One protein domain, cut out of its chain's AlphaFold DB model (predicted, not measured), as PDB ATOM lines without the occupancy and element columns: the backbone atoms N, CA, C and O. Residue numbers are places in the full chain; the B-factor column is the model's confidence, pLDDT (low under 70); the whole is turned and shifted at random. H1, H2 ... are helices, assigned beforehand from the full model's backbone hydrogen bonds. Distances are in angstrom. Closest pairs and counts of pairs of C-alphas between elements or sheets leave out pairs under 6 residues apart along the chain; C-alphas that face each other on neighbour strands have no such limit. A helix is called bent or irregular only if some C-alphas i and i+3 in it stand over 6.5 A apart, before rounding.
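Overview. This is residues 2 to 110 of the 163 residues of an uncharacterized protein of Firmicutes bacterium (UniProt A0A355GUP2). One very long helix, H1, makes the length of this model: its first part, residues 2 to 27, sticks out as a free arm, and the chain then folds back beside its far end as H2, forming a long helical hairpin. Two short helices complete the body: H3 packs on the last part of H2, and H4 packs across H1 at residues 36 to 44. The printed part has 109 residues, with four named helices in the order H1, H2, H3, H4 and no named strand; its class is all helix. It is extended, with a radius of gyration of the C-alphas of 22.4 A, and the C-alphas span 84 by 26 by 15 A, the arm giving much of the longest span.

Arrangement. Start at Phe 2 and follow H1, residues 2 to 57; its residues 2 to 27 stand free. Farther along, residues 41 to 56 of H1 touch H2, residues 61 to 79, and the closest C-alphas are those of Ile 48 and Ala 67, 5.0 A apart. H1 and H2 form a helical hairpin, running opposite ways at a shallow tilt of 34 degrees, only just short of steep. Next comes H3, residues 85 to 92, which touches residues 73 to 78 of H2. Look at Gly 73 and Asn 92, whose C-alphas are the closest of H2 and H3, at 5.3 A. These two helices also form a helical hairpin, opposite ways at a shallow tilt of 23 degrees. H1 and H3 are near each other, with 8 pairs of C-alphas within 10 A. Last comes H4, residues 95 to 103, which touches residues 36 to 44 of H1. The closest C-alphas of H1 and H4 are those of Tyr 40 and Ala 101, 5.6 A apart, and the two helices run opposite ways at a steep tilt of 53 degrees. H4 is apart from H2, and also from H3, which it follows in the chain. Of the 3 pairs of helices that touch, 2 are at a shallow tilt, a mostly aligned packing, though only just. In the backbone, every O i to N i+4 pair of H2, H3 and H4 is within hydrogen-bond range, and in H1 49 of 52 are.

Along the chain. Find C-alpha 2 at (165.842, 251.421, 177.625); from there H1 runs to C-alpha 57 at (222.113, 235.995, 235.293), 82.0 A from first to last C-alpha. H1 is neither bent nor irregular, but only just: C-alphas 31 and 34 are 6.5 A apart. Then find Pro 61, where H2 begins; it runs to Lys 79 and measures 27.0 A. H3 goes from Arg 85 to Asn 92 in 10.1 A. H4 goes from Trp 95 to Glu 103 in 12.2 A, and its last C-alpha is at (196.720, 243.811, 220.641).

Size, cuts and confidence. Look for the two C-alphas farthest apart, those of Phe 2 and Ala 59, at 84.5 A. Without the arm of residues 2 to 27, the body has 83 residues, spans 46 by 27 by 15 A and has a radius of gyration of 14.0 A. The printed part runs from residue 2 to residue 110 without a cut, within a full chain of 163 residues. The links from H1 to H2, H2 to H3 and H3 to H4 are tight, with 3, 5 and 2 residues between the helices. After H4, residues 104 to 110 hold no named element and end at Thr 110, whose C-alpha is 40.9 A from that of Phe 2. In the B-factor column you will find a mean pLDDT of 88.5 for the printed part, with residues 2 to 3 and 108 to 110 under 70.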
ATOM      1  N   PHE A   2     164.411 251.147 177.382       59.50
ATOM      2  CA  PHE A   2     165.842 251.421 177.625       59.50
ATOM      3  C   PHE A   2     166.219 251.532 179.120       59.50
ATOM      4  O   PHE A   2     167.140 250.857 179.569       59.50
ATOM      5  N   PHE A   3     165.426 252.257 179.919       64.31
ATOM      6  CA  PHE A   3     165.645 252.423 181.368       64.31
ATOM      7  C   PHE A   3     165.673 251.098 182.157       64.31
ATOM      8  O   PHE A   3     166.536 250.909 183.008       64.31
ATOM      9  N   LYS A   4     164.795 250.137 181.821       72.12
ATOM     10  CA  LYS A   4     164.765 248.807 182.466       72.12
ATOM     11  C   LYS A   4     165.995 247.951 182.129       72.12
ATOM     12  O   LYS A   4     166.403 247.128 182.939       72.12
ATOM     13  N   ARG A   5     166.602 248.129 180.946       70.31
ATOM     14  CA  ARG A   5     167.846 247.423 180.571       70.31
ATOM     15  C   ARG A   5     169.071 248.017 181.258       70.31
ATOM     16  O   ARG A   5     169.955 247.259 181.655       70.31
ATOM     17  N   VAL A   6     169.118 249.341 181.402       73.81
ATOM     18  CA  VAL A   6     170.209 250.034 182.099       73.81
ATOM     19  C   VAL A   6     170.185 249.697 183.591       73.81
ATOM     20  O   VAL A   6     171.209 249.264 184.110       73.81
ATOM     21  N   SER A   7     169.025 249.761 184.260       79.56
ATOM     22  CA  SER A   7     168.927 249.412 185.688       79.56
ATOM     23  C   SER A   7     169.279 247.946 185.963       79.56
ATOM     24  O   SER A   7     170.037 247.655 186.883       79.56
ATOM     25  N   ALA A   8     168.820 247.021 185.114       80.31
ATOM     26  CA  ALA A   8     169.161 245.606 185.234       80.31
ATOM     27  C   ALA A   8     170.659 245.333 185.004       80.31
ATOM     28  O   ALA A   8     171.205 244.377 185.548       80.31
ATOM     29  N   SER A   9     171.331 246.157 184.197       81.25
ATOM     30  CA  SER A   9     172.780 246.058 183.993       81.25
ATOM     31  C   SER A   9     173.552 246.631 185.181       81.25
ATOM     32  O   SER A   9     174.554 246.051 185.588       81.25
ATOM     33  N   LEU A  10     173.055 247.725 185.765       80.44
ATOM     34  CA  LEU A  10     173.627 248.348 186.955       80.44
ATOM     35  C   LEU A  10     173.578 247.398 188.159       80.44
ATOM     36  O   LEU A  10     174.590 247.197 188.820       80.44
ATOM     37  N   LEU A  11     172.435 246.743 188.383       85.75
ATOM     38  CA  LEU A  11     172.267 245.759 189.457       85.75
ATOM     39  C   LEU A  11     173.250 244.588 189.320       85.75
ATOM     40  O   LEU A  11     173.926 244.239 190.279       85.75
ATOM     41  N   LYS A  12     173.421 244.045 188.108       87.19
ATOM     42  CA  LYS A  12     174.403 242.974 187.851       87.19
ATOM     43  C   LYS A  12     175.846 243.417 188.082       87.19
ATOM     44  O   LYS A  12     176.686 242.600 188.450       87.19
ATOM     45  N   LEU A  13     176.155 244.685 187.805       82.75
ATOM     46  CA  LEU A  13     177.478 245.241 188.067       82.75
ATOM     47  C   LEU A  13     177.729 245.331 189.575       82.75
ATOM     48  O   LEU A  13     178.785 244.899 190.028       82.75
ATOM     49  N   ILE A  14     176.750 245.834 190.331       85.06
ATOM     50  CA  ILE A  14     176.807 245.926 191.794       85.06
ATOM     51  C   ILE A  14     176.981 244.535 192.408       85.06
ATOM     52  O   ILE A  14     177.930 244.341 193.161       85.06
ATOM     53  N   ASP A  15     176.166 243.549 192.021       89.31
ATOM     54  CA  ASP A  15     176.300 242.164 192.501       89.31
ATOM     55  C   ASP A  15     177.693 241.590 192.225       89.31
ATOM     56  O   ASP A  15     178.290 240.932 193.076       89.31
ATOM     57  N   LYS A  16     178.249 241.858 191.037       86.94
ATOM     58  CA  LYS A  16     179.590 241.391 190.682       86.94
ATOM     59  C   LYS A  16     180.672 242.061 191.529       86.94
ATOM     60  O   LYS A  16     181.604 241.383 191.952       86.94
ATOM     61  N   ILE A  17     180.565 243.370 191.761       85.94
ATOM     62  CA  ILE A  17     181.506 244.114 192.606       85.94
ATOM     63  C   ILE A  17     181.424 243.609 194.044       85.94
ATOM     64  O   ILE A  17     182.462 243.319 194.629       85.94
ATOM     65  N   LEU A  18     180.216 243.434 194.583       86.69
ATOM     66  CA  LEU A  18     180.005 242.876 195.916       86.69
ATOM     67  C   LEU A  18     180.597 241.469 196.020       86.69
ATOM     68  O   LEU A  18     181.367 241.203 196.935       86.69
ATOM     69  N   GLY A  19     180.327 240.589 195.054       90.50
ATOM     70  CA  GLY A  19     180.892 239.238 195.037       90.50
ATOM     71  C   GLY A  19     182.424 239.228 195.026       90.50
ATOM     72  O   GLY A  19     183.043 238.476 195.778       90.50
ATOM     73  N   ILE A  20     183.046 240.101 194.224       87.50
ATOM     74  CA  ILE A  20     184.507 240.269 194.202       87.50
ATOM     75  C   ILE A  20     185.003 240.810 195.544       87.50
ATOM     76  O   ILE A  20     185.961 240.274 196.090       87.50
ATOM     77  N   PHE A  21     184.347 241.829 196.098       85.69
ATOM     78  CA  PHE A  21     184.705 242.418 197.384       85.69
ATOM     79  C   PHE A  21     184.678 241.380 198.511       85.69
ATOM     80  O   PHE A  21     185.661 241.249 199.238       85.69
ATOM     81  N   PHE A  22     183.604 240.595 198.625       88.25
ATOM     82  CA  PHE A  22     183.497 239.539 199.633       88.25
ATOM     83  C   PHE A  22     184.533 238.430 199.416       88.25
ATOM     84  O   PHE A  22     185.159 237.991 200.378       88.25
ATOM     85  N   SER A  23     184.768 238.011 198.169       90.62
ATOM     86  CA  SER A  23     185.772 236.988 197.854       90.62
ATOM     87  C   SER A  23     187.197 237.453 198.170       90.62
ATOM     88  O   SER A  23     187.961 236.698 198.771       90.62
ATOM     89  N   LEU A  24     187.547 238.691 197.812       87.94
ATOM     90  CA  LEU A  24     188.851 239.277 198.114       87.94
ATOM     91  C   LEU A  24     189.027 239.493 199.615       87.94
ATOM     92  O   LEU A  24     190.076 239.151 200.148       87.94
ATOM     93  N   SER A  25     187.998 239.988 200.307       84.56
ATOM     94  CA  SER A  25     188.034 240.173 201.762       84.56
ATOM     95  C   SER A  25     188.226 238.842 202.489       84.56
ATOM     96  O   SER A  25     189.063 238.746 203.381       84.56
ATOM     97  N   ALA A  26     187.524 237.783 202.075       86.81
ATOM     98  CA  ALA A  26     187.683 236.446 202.647       86.81
ATOM     99  C   ALA A  26     189.085 235.858 202.391       86.81
ATOM    100  O   ALA A  26     189.708 235.295 203.297       86.81
ATOM    101  N   GLY A  27     189.610 236.018 201.171       87.69
ATOM    102  CA  GLY A  27     190.973 235.600 200.835       87.69
ATOM    103  C   GLY A  27     192.026 236.389 201.613       87.69
ATOM    104  O   GLY A  27     193.000 235.824 202.099       87.69
ATOM    105  N   LEU A  28     191.799 237.685 201.807       85.00
ATOM    106  CA  LEU A  28     192.697 238.535 202.569       85.00
ATOM    107  C   LEU A  28     192.701 238.152 204.048       85.00
ATOM    108  O   LEU A  28     193.773 237.949 204.601       85.00
ATOM    109  N   LEU A  29     191.530 237.975 204.668       81.62
ATOM    110  CA  LEU A  29     191.413 237.551 206.068       81.62
ATOM    111  C   LEU A  29     192.150 236.234 206.339       81.62
ATOM    112  O   LEU A  29     192.818 236.101 207.360       81.62
ATOM    113  N   THR A  30     192.083 235.279 205.410       84.44
ATOM    114  CA  THR A  30     192.831 234.019 205.532       84.44
ATOM    115  C   THR A  30     194.332 234.201 205.279       84.44
ATOM    116  O   THR A  30     195.147 233.592 205.971       84.44
ATOM    117  N   ALA A  31     194.721 235.095 204.366       86.56
ATOM    118  CA  ALA A  31     196.116 235.437 204.085       86.56
ATOM    119  C   ALA A  31     196.800 236.285 205.177       86.56
ATOM    120  O   ALA A  31     198.029 236.354 205.202       86.56
ATOM    121  N   GLN A  32     196.046 236.896 206.098       86.94
ATOM    122  CA  GLN A  32     196.609 237.620 207.249       86.94
ATOM    123  C   GLN A  32     197.234 236.673 208.286       86.94
ATOM    124  O   GLN A  32     198.159 237.062 208.997       86.94
ATOM    125  N   PHE A  33     196.770 235.421 208.380       88.50
ATOM    126  CA  PHE A  33     197.238 234.502 209.423       88.50
ATOM    127  C   PHE A  33     198.762 234.267 209.402       88.50
ATOM    128  O   PHE A  33     199.380 234.391 210.458       88.50
ATOM    129  N   PRO A  34     199.413 233.991 208.253       89.38
ATOM    130  CA  PRO A  34     200.870 233.883 208.188       89.38
ATOM    131  C   PRO A  34     201.615 235.133 208.676       89.38
ATOM    132  O   PRO A  34     202.655 234.999 209.316       89.38
ATOM    133  N   GLN A  35     201.088 236.331 208.398       89.19
ATOM    134  CA  GLN A  35     201.701 237.597 208.819       89.19
ATOM    135  C   GLN A  35     201.621 237.761 210.339       89.19
ATOM    136  O   GLN A  35     202.632 237.996 210.999       89.19
ATOM    137  N   TYR A  36     200.433 237.534 210.902       90.88
ATOM    138  CA  TYR A  36     200.230 237.491 212.346       90.88
ATOM    139  C   TYR A  36     201.129 236.442 213.020       90.88
ATOM    140  O   TYR A  36     201.782 236.731 214.024       90.88
ATOM    141  N   LEU A  37     201.204 235.234 212.452       91.75
ATOM    142  CA  LEU A  37     202.010 234.144 212.995       91.75
ATOM    143  C   LEU A  37     203.500 234.499 213.008       91.75
ATOM    144  O   LEU A  37     204.181 234.203 213.986       91.75
ATOM    145  N   ALA A  38     204.005 235.167 211.968       90.88
ATOM    146  CA  ALA A  38     205.388 235.628 211.929       90.88
ATOM    147  C   ALA A  38     205.691 236.616 213.071       90.88
ATOM    148  O   ALA A  38     206.665 236.429 213.802       90.88
ATOM    149  N   GLN A  39     204.821 237.609 213.290       91.75
ATOM    150  CA  GLN A  39     204.972 238.565 214.393       91.75
ATOM    151  C   GLN A  39     204.871 237.883 215.767       91.75
ATOM    152  O   GLN A  39     205.630 238.200 216.688       91.75
ATOM    153  N   TYR A  40     203.953 236.925 215.912       93.50
ATOM    154  CA  TYR A  40     203.827 236.113 217.117       93.50
ATOM    155  C   TYR A  40     205.113 235.334 217.417       93.50
ATOM    156  O   TYR A  40     205.606 235.389 218.543       93.50
ATOM    157  N   LEU A  41     205.676 234.641 216.422       93.56
ATOM    158  CA  LEU A  41     206.886 233.836 216.591       93.56
ATOM    159  C   LEU A  41     208.105 234.696 216.926       93.56
ATOM    160  O   LEU A  41     208.909 234.297 217.764       93.56
ATOM    161  N   GLN A  42     208.211 235.892 216.343       92.56
ATOM    162  CA  GLN A  42     209.260 236.846 216.697       92.56
ATOM    163  C   GLN A  42     209.167 237.268 218.172       92.56
ATOM    164  O   GLN A  42     210.169 237.252 218.884       92.56
ATOM    165  N   ARG A  43     207.963 237.596 218.661       92.19
ATOM    166  CA  ARG A  43     207.747 237.932 220.080       92.19
ATOM    167  C   ARG A  43     207.976 236.748 221.013       92.19
ATOM    168  O   ARG A  43     208.535 236.921 222.091       92.19
ATOM    169  N   LEU A  44     207.555 235.553 220.608       94.12
ATOM    170  CA  LEU A  44     207.806 234.325 221.357       94.12
ATOM    171  C   LEU A  44     209.312 234.048 221.470       94.12
ATOM    172  O   LEU A  44     209.772 233.715 222.557       94.12
ATOM    173  N   GLY A  45     210.065 234.241 220.383       94.19
ATOM    174  CA  GLY A  45     211.527 234.168 220.363       94.19
ATOM    175  C   GLY A  45     212.168 235.140 221.351       94.19
ATOM    176  O   GLY A  45     212.948 234.715 222.194       94.19
ATOM    177  N   GLY A  46     211.739 236.406 221.342       94.25
ATOM    178  CA  GLY A  46     212.210 237.404 222.309       94.25
ATOM    179  C   GLY A  46     211.994 236.979 223.766       94.25
ATOM    180  O   GLY A  46     212.925 237.018 224.562       94.25
ATOM    181  N   HIS A  47     210.809 236.467 224.109       93.56
ATOM    182  CA  HIS A  47     210.537 235.972 225.465       93.56
ATOM    183  C   HIS A  47     211.362 234.739 225.857       93.56
ATOM    184  O   HIS A  47     211.652 234.549 227.042       93.56
ATOM    185  N   ILE A  48     211.710 233.878 224.896       94.88
ATOM    186  CA  ILE A  48     212.604 232.737 225.127       94.88
ATOM    187  C   ILE A  48     214.001 233.246 225.474       94.88
ATOM    188  O   ILE A  48     214.570 232.800 226.469       94.88
ATOM    189  N   ASP A  49     214.525 234.186 224.690       95.44
ATOM    190  CA  ASP A  49     215.873 234.717 224.875       95.44
ATOM    191  C   ASP A  49     215.983 235.527 226.176       95.44
ATOM    192  O   ASP A  49     216.900 235.296 226.960       95.44
ATOM    193  N   GLU A  50     214.987 236.363 226.493       93.50
ATOM    194  CA  GLU A  50     214.872 237.051 227.790       93.50
ATOM    195  C   GLU A  50     214.862 236.061 228.967       93.50
ATOM    196  O   GLU A  50     215.558 236.259 229.963       93.50
ATOM    197  N   SER A  51     214.091 234.971 228.856       93.06
ATOM    198  CA  SER A  51     214.005 233.959 229.917       93.06
ATOM    199  C   SER A  51     215.322 233.202 230.101       93.06
ATOM    200  O   SER A  51     215.653 232.843 231.229       93.06
ATOM    201  N   ARG A  52     216.075 232.959 229.018       94.44
ATOM    202  CA  ARG A  52     217.405 232.326 229.071       94.44
ATOM    203  C   ARG A  52     218.424 233.231 229.743       94.44
ATOM    204  O   ARG A  52     219.087 232.787 230.671       94.44
ATOM    205  N   LEU A  53     218.488 234.494 229.325       94.56
ATOM    206  CA  LEU A  53     219.399 235.474 229.910       94.56
ATOM    207  C   LEU A  53     219.139 235.647 231.410       94.56
ATOM    208  O   LEU A  53     220.067 235.568 232.203       94.56
ATOM    209  N   ALA A  54     217.873 235.773 231.821       93.50
ATOM    210  CA  ALA A  54     217.523 235.857 233.238       93.50
ATOM    211  C   ALA A  54     217.838 234.562 234.013       93.50
ATOM    212  O   ALA A  54     218.208 234.613 235.186       93.50
ATOM    213  N   ALA A  55     217.701 233.388 233.385       94.62
ATOM    214  CA  ALA A  55     218.086 232.124 234.011       94.62
ATOM    215  C   ALA A  55     219.596 232.060 234.284       94.62
ATOM    216  O   ALA A  55     219.993 231.585 235.346       94.62
ATOM    217  N   GLU A  56     220.408 232.546 233.343       94.06
ATOM    218  CA  GLU A  56     221.868 232.611 233.451       94.06
ATOM    219  C   GLU A  56     222.318 233.665 234.470       94.06
ATOM    220  O   GLU A  56     223.130 233.361 235.340       94.06
ATOM    221  N   GLU A  57     221.752 234.874 234.415       95.69
ATOM    222  CA  GLU A  57     222.113 235.995 235.293       95.69
ATOM    223  C   GLU A  57     221.777 235.718 236.763       95.69
ATOM    224  O   GLU A  57     222.597 235.954 237.650       95.69
ATOM    225  N   PHE A  58     220.584 235.182 237.034       94.62
ATOM    226  CA  PHE A  58     220.105 234.942 238.398       94.62
ATOM    227  C   PHE A  58     220.299 233.493 238.872       94.62
ATOM    228  O   PHE A  58     219.856 233.149 239.968       94.62
ATOM    229  N   ALA A  59     220.934 232.637 238.060       93.56
ATOM    230  CA  ALA A  59     221.108 231.204 238.316       93.56
ATOM    231  C   ALA A  59     219.791 230.486 238.687       93.56
ATOM    232  O   ALA A  59     219.743 229.653 239.597       93.56
ATOM    233  N   LEU A  60     218.697 230.821 237.992       93.38
ATOM    234  CA  LEU A  60     217.351 230.308 238.269       93.38
ATOM    235  C   LEU A  60     216.995 229.145 237.325       93.38
ATOM    236  O   LEU A  60     216.555 229.388 236.195       93.38
ATOM    237  N   PRO A  61     217.076 227.873 237.768       91.62
ATOM    238  CA  PRO A  61     216.820 226.718 236.900       91.62
ATOM    239  C   PRO A  61     215.374 226.668 236.382       91.62
ATOM    240  O   PRO A  61     215.131 226.255 235.250       91.62
ATOM    241  N   ALA A  62     214.411 227.172 237.162       92.94
ATOM    242  CA  ALA A  62     213.007 227.244 236.756       92.94
ATOM    243  C   ALA A  62     212.786 228.112 235.499       92.94
ATOM    244  O   ALA A  62     211.888 227.838 234.699       92.94
ATOM    245  N   LEU A  63     213.602 229.155 235.294       92.25
ATOM    246  CA  LEU A  63     213.526 229.997 234.098       92.25
ATOM    247  C   LEU A  63     214.130 229.299 232.875       92.25
ATOM    248  O   LEU A  63     213.582 229.420 231.777       92.25
ATOM    249  N   ALA A  64     215.187 228.505 233.069       92.38
ATOM    250  CA  ALA A  64     215.776 227.694 232.008       92.38
ATOM    251  C   ALA A  64     214.793 226.622 231.503       92.38
ATOM    252  O   ALA A  64     214.598 226.487 230.294       92.38
ATOM    253  N   GLU A  65     214.101 225.916 232.406       93.81
ATOM    254  CA  GLU A  65     213.067 224.938 232.026       93.81
ATOM    255  C   GLU A  65     211.891 225.589 231.287       93.81
ATOM    256  O   GLU A  65     211.399 225.073 230.274       93.81
ATOM    257  N   ARG A  66     211.459 226.768 231.748       91.06
ATOM    258  CA  ARG A  66     210.434 227.552 231.056       91.06
ATOM    259  C   ARG A  66     210.878 227.917 229.642       91.06
ATOM    260  O   ARG A  66     210.102 227.730 228.703       91.06
ATOM    261  N   ALA A  67     212.102 228.412 229.471       93.44
ATOM    262  CA  ALA A  67     212.641 228.759 228.160       93.44
ATOM    263  C   ALA A  67     212.728 227.538 227.231       93.44
ATOM    264  O   ALA A  67     212.373 227.639 226.056       93.44
ATOM    265  N   ALA A  68     213.126 226.374 227.753       93.88
ATOM    266  CA  ALA A  68     213.159 225.122 226.998       93.88
ATOM    267  C   ALA A  68     211.759 224.703 226.511       93.88
ATOM    268  O   ALA A  68     211.585 224.345 225.346       93.88
ATOM    269  N   THR A  69     210.745 224.830 227.371       92.81
ATOM    270  CA  THR A  69     209.347 224.517 227.030       92.81
ATOM    271  C   THR A  69     208.819 225.436 225.924       92.81
ATOM    272  O   THR A  69     208.190 224.984 224.967       92.81
ATOM    273  N   LEU A  70     209.099 226.738 226.027       92.62
ATOM    274  CA  LEU A  70     208.718 227.725 225.015       92.62
ATOM    275  C   LEU A  70     209.437 227.481 223.678       92.62
ATOM    276  O   LEU A  70     208.810 227.558 222.621       92.62
ATOM    277  N   ALA A  71     210.726 227.135 223.723       94.44
ATOM    278  CA  ALA A  71     211.517 226.809 222.540       94.44
ATOM    279  C   ALA A  71     210.994 225.560 221.813       94.44
ATOM    280  O   ALA A  71     210.926 225.564 220.586       94.44
ATOM    281  N   ALA A  72     210.560 224.529 222.546       94.25
ATOM    282  CA  ALA A  72     209.956 223.336 221.954       94.25
ATOM    283  C   ALA A  72     208.652 223.659 221.198       94.25
ATOM    284  O   ALA A  72     208.446 223.182 220.082       94.25
ATOM    285  N   GLY A  73     207.795 224.517 221.764       91.75
ATOM    286  CA  GLY A  73     206.572 224.975 221.095       91.75
ATOM    287  C   GLY A  73     206.850 225.804 219.835       91.75
ATOM    288  O   GLY A  73     206.207 225.602 218.804       91.75
ATOM    289  N   LEU A  74     207.845 226.697 219.890       93.31
ATOM    290  CA  LEU A  74     208.296 227.481 218.735       93.31
ATOM    291  C   LEU A  74     208.817 226.575 217.609       93.31
ATOM    292  O   LEU A  74     208.456 226.758 216.445       93.31
ATOM    293  N   ASP A  75     209.636 225.581 217.952       95.06
ATOM    294  CA  ASP A  75     210.203 224.626 216.999       95.06
ATOM    295  C   ASP A  75     209.119 223.757 216.340       95.06
ATOM    296  O   ASP A  75     209.114 223.596 215.116       95.06
ATOM    297  N   ALA A  76     208.136 223.289 217.120       93.56
ATOM    298  CA  ALA A  76     206.989 222.542 216.607       93.56
ATOM    299  C   ALA A  76     206.207 223.340 215.549       93.56
ATOM    300  O   ALA A  76     205.860 222.803 214.495       93.56
ATOM    301  N   ILE A  77     205.972 224.636 215.788       92.88
ATOM    302  CA  ILE A  77     205.270 225.515 214.839       92.88
ATOM    303  C   ILE A  77     206.125 225.780 213.590       92.88
ATOM    304  O   ILE A  77     205.610 225.754 212.468       92.88
ATOM    305  N   ASN A  78     207.431 226.009 213.747       92.88
ATOM    306  CA  ASN A  78     208.321 226.301 212.621       92.88
ATOM    307  C   ASN A  78     208.489 225.112 211.670       92.88
ATOM    308  O   ASN A  78     208.450 225.304 210.449       92.88
ATOM    309  N   LYS A  79     208.616 223.897 212.219       93.19
ATOM    310  CA  LYS A  79     208.757 222.646 211.456       93.19
ATOM    311  C   LYS A  79     207.445 222.150 210.843       93.19
ATOM    312  O   LYS A  79     207.482 221.334 209.923       93.19
ATOM    313  N   ALA A  80     206.292 222.624 211.318       92.69
ATOM    314  CA  ALA A  80     205.000 222.240 210.762       92.69
ATOM    315  C   ALA A  80     204.838 222.703 209.302       92.69
ATOM    316  O   ALA A  80     205.285 223.786 208.910       92.69
ATOM    317  N   SER A  81     204.144 221.895 208.495       90.50
ATOM    318  CA  SER A  81     203.801 222.259 207.117       90.50
ATOM    319  C   SER A  81     202.868 223.482 207.082       90.50
ATOM    320  O   SER A  81     202.128 223.708 208.042       90.50
ATOM    321  N   PRO A  82     202.833 224.271 205.988       88.06
ATOM    322  CA  PRO A  82     202.046 225.508 205.928       88.06
ATOM    323  C   PRO A  82     200.566 225.347 206.306       88.06
ATOM    324  O   PRO A  82     200.005 226.220 206.958       88.06
ATOM    325  N   PHE A  83     199.954 224.210 205.960       88.75
ATOM    326  CA  PHE A  83     198.558 223.908 206.293       88.75
ATOM    327  C   PHE A  83     198.369 223.422 207.738       88.75
ATOM    328  O   PHE A  83     197.320 223.656 208.331       88.75
ATOM    329  N   LEU A  84     199.381 222.773 208.323       92.62
ATOM    330  CA  LEU A  84     199.341 222.291 209.706       92.62
ATOM    331  C   LEU A  84     199.826 223.333 210.717       92.62
ATOM    332  O   LEU A  84     199.608 223.167 211.913       92.62
ATOM    333  N   ARG A  85     200.428 224.438 210.267       90.25
ATOM    334  CA  ARG A  85     200.869 225.520 211.155       90.25
ATOM    335  C   ARG A  85     199.748 226.089 212.010       90.25
ATOM    336  O   ARG A  85     199.991 226.354 213.177       90.25
ATOM    337  N   LEU A  86     198.537 226.238 211.471       91.00
ATOM    338  CA  LEU A  86     197.389 226.732 212.238       91.00
ATOM    339  C   LEU A  86     196.979 225.772 213.374       91.00
ATOM    340  O   LEU A  86     196.978 226.212 214.522       91.00
ATOM    341  N   PRO A  87     196.676 224.481 213.129       93.12
ATOM    342  CA  PRO A  87     196.339 223.566 214.218       93.12
ATOM    343  C   PRO A  87     197.505 223.346 215.196       93.12
ATOM    344  O   PRO A  87     197.273 223.277 216.400       93.12
ATOM    345  N   VAL A  88     198.756 223.311 214.722       93.38
ATOM    346  CA  VAL A  88     199.937 223.192 215.599       93.38
ATOM    347  C   VAL A  88     200.117 224.439 216.468       93.38
ATOM    348  O   VAL A  88     200.426 224.300 217.651       93.38
ATOM    349  N   PHE A  89     199.876 225.635 215.923       92.94
ATOM    350  CA  PHE A  89     199.835 226.885 216.683       92.94
ATOM    351  C   PHE A  89     198.714 226.874 217.724       92.94
ATOM    352  O   PHE A  89     198.945 227.270 218.854       92.94
ATOM    353  N   ILE A  90     197.520 226.384 217.394       92.31
ATOM    354  CA  ILE A  90     196.416 226.292 218.363       92.31
ATOM    355  C   ILE A  90     196.762 225.319 219.504       92.31
ATOM    356  O   ILE A  90     196.430 225.586 220.656       92.31
ATOM    357  N   ALA A  91     197.445 224.212 219.196       92.00
ATOM    358  CA  ALA A  91     197.798 223.182 220.173       92.00
ATOM    359  C   ALA A  91     199.001 223.550 221.063       92.00
ATOM    360  O   ALA A  91     198.982 223.268 222.256       92.00
ATOM    361  N   ASN A  92     200.045 224.166 220.496       91.44
ATOM    362  CA  ASN A  92     201.318 224.435 221.187       91.44
ATOM    363  C   ASN A  92     201.559 225.926 221.461       91.44
ATOM    364  O   ASN A  92     202.512 226.300 222.147       91.44
ATOM    365  N   GLY A  93     200.725 226.796 220.896       89.25
ATOM    366  CA  GLY A  93     200.852 228.236 221.008       89.25
ATOM    367  C   GLY A  93     200.508 228.738 222.401       89.25
ATOM    368  O   GLY A  93     199.531 228.358 223.045       89.25
ATOM    369  N   ARG A  94     201.329 229.673 222.856       93.25
ATOM    370  CA  ARG A  94     201.133 230.441 224.079       93.25
ATOM    371  C   ARG A  94     200.109 231.549 223.871       93.25
ATOM    372  O   ARG A  94     200.427 232.592 223.298       93.25
ATOM    373  N   TRP A  95     198.889 231.315 224.354       88.69
ATOM    374  CA  TRP A  95     197.746 232.227 224.227       88.69
ATOM    375  C   TRP A  95     197.947 233.584 224.911       88.69
ATOM    376  O   TRP A  95     197.416 234.592 224.450       88.69
ATOM    377  N   ASP A  96     198.743 233.625 225.977       90.56
ATOM    378  CA  ASP A  96     199.146 234.848 226.671       90.56
ATOM    379  C   ASP A  96     199.977 235.770 225.768       90.56
ATOM    380  O   ASP A  96     199.722 236.973 225.691       90.56
ATOM    381  N   ILE A  97     200.923 235.196 225.026       89.69
ATOM    382  CA  ILE A  97     201.767 235.928 224.074       89.69
ATOM    383  C   ILE A  97     200.977 236.243 222.801       89.69
ATOM    384  O   ILE A  97     201.085 237.344 222.268       89.69
ATOM    385  N   ALA A  98     200.134 235.313 222.345       91.94
ATOM    386  CA  ALA A  98     199.270 235.488 221.180       91.94
ATOM    387  C   ALA A  98     198.310 236.674 221.354       91.94
ATOM    388  O   ALA A  98     198.220 237.531 220.481       91.94
ATOM    389  N   ARG A  99     197.657 236.792 222.517       91.00
ATOM    390  CA  ARG A  99     196.776 237.929 222.822       91.00
ATOM    391  C   ARG A  99     197.526 239.258 222.756       91.00
ATOM    392  O   ARG A  99     197.083 240.171 222.070       91.00
ATOM    393  N   LYS A 100     198.695 239.344 223.395       90.50
ATOM    394  CA  LYS A 100     199.530 240.556 223.363       90.50
ATOM    395  C   LYS A 100     200.020 240.879 221.954       90.50
ATOM    396  O   LYS A 100     200.102 242.052 221.582       90.50
ATOM    397  N   ALA A 101     200.394 239.853 221.184       89.00
ATOM    398  CA  ALA A 101     200.749 239.974 219.772       89.00
ATOM    399  C   ALA A 101     199.591 240.574 218.978       89.00
ATOM    400  O   ALA A 101     199.820 241.535 218.255       89.00
ATOM    401  N   TYR A 102     198.369 240.089 219.195       88.00
ATOM    402  CA  TYR A 102     197.162 240.589 218.545       88.00
ATOM    403  C   TYR A 102     196.820 242.036 218.926       88.00
ATOM    404  O   TYR A 102     196.480 242.825 218.056       88.00
ATOM    405  N   GLU A 103     196.971 242.428 220.193       88.62
ATOM    406  CA  GLU A 103     196.720 243.811 220.641       88.62
ATOM    407  C   GLU A 103     197.597 244.849 219.928       88.62
ATOM    408  O   GLU A 103     197.168 245.974 219.703       88.62
ATOM    409  N   ASN A 104     198.824 244.469 219.561       83.81
ATOM    410  CA  ASN A 104     199.754 245.333 218.829       83.81
ATOM    411  C   ASN A 104     199.836 244.976 217.339       83.81
ATOM    412  O   ASN A 104     200.695 245.491 216.621       83.81
ATOM    413  N   TYR A 105     199.006 244.038 216.885       81.75
ATOM    414  CA  TYR A 105     198.976 243.629 215.497       81.75
ATOM    415  C   TYR A 105     198.273 244.718 214.699       81.75
ATOM    416  O   TYR A 105     197.096 245.004 214.912       81.75
ATOM    417  N   THR A 106     198.999 245.321 213.766       76.50
ATOM    418  CA  THR A 106     198.419 246.183 212.741       76.50
ATOM    419  C   THR A 106     198.230 245.328 211.492       76.50
ATOM    420  O   THR A 106     199.222 244.885 210.910       76.50
ATOM    421  N   PRO A 107     196.980 245.028 211.090       75.81
ATOM    422  CA  PRO A 107     196.727 244.319 209.844       75.81
ATOM    423  C   PRO A 107     197.438 245.013 208.686       75.81
ATOM    424  O   PRO A 107     197.427 246.239 208.603       75.81
ATOM    425  N   GLY A 108     198.009 244.238 207.761       68.94
ATOM    426  CA  GLY A 108     198.782 244.770 206.627       68.94
ATOM    427  C   GLY A 108     197.962 245.539 205.579       68.94
ATOM    428  O   GLY A 108     198.445 245.774 204.478       68.94
ATOM    429  N   ILE A 109     196.717 245.883 205.898       68.56
ATOM    430  CA  ILE A 109     195.814 246.704 205.101       68.56
ATOM    431  C   ILE A 109     195.392 247.900 205.937       68.56
ATOM    432  O   ILE A 109     194.506 247.811 206.788       68.56
ATOM    433  N   THR A 110     196.010 249.034 205.653       67.44
ATOM    434  CA  THR A 110     195.396 250.324 205.916       67.44
ATOM    435  C   THR A 110     194.364 250.561 204.817       67.44
ATOM    436  O   THR A 110     194.609 250.264 203.655       67.44
TER     437      THR A 110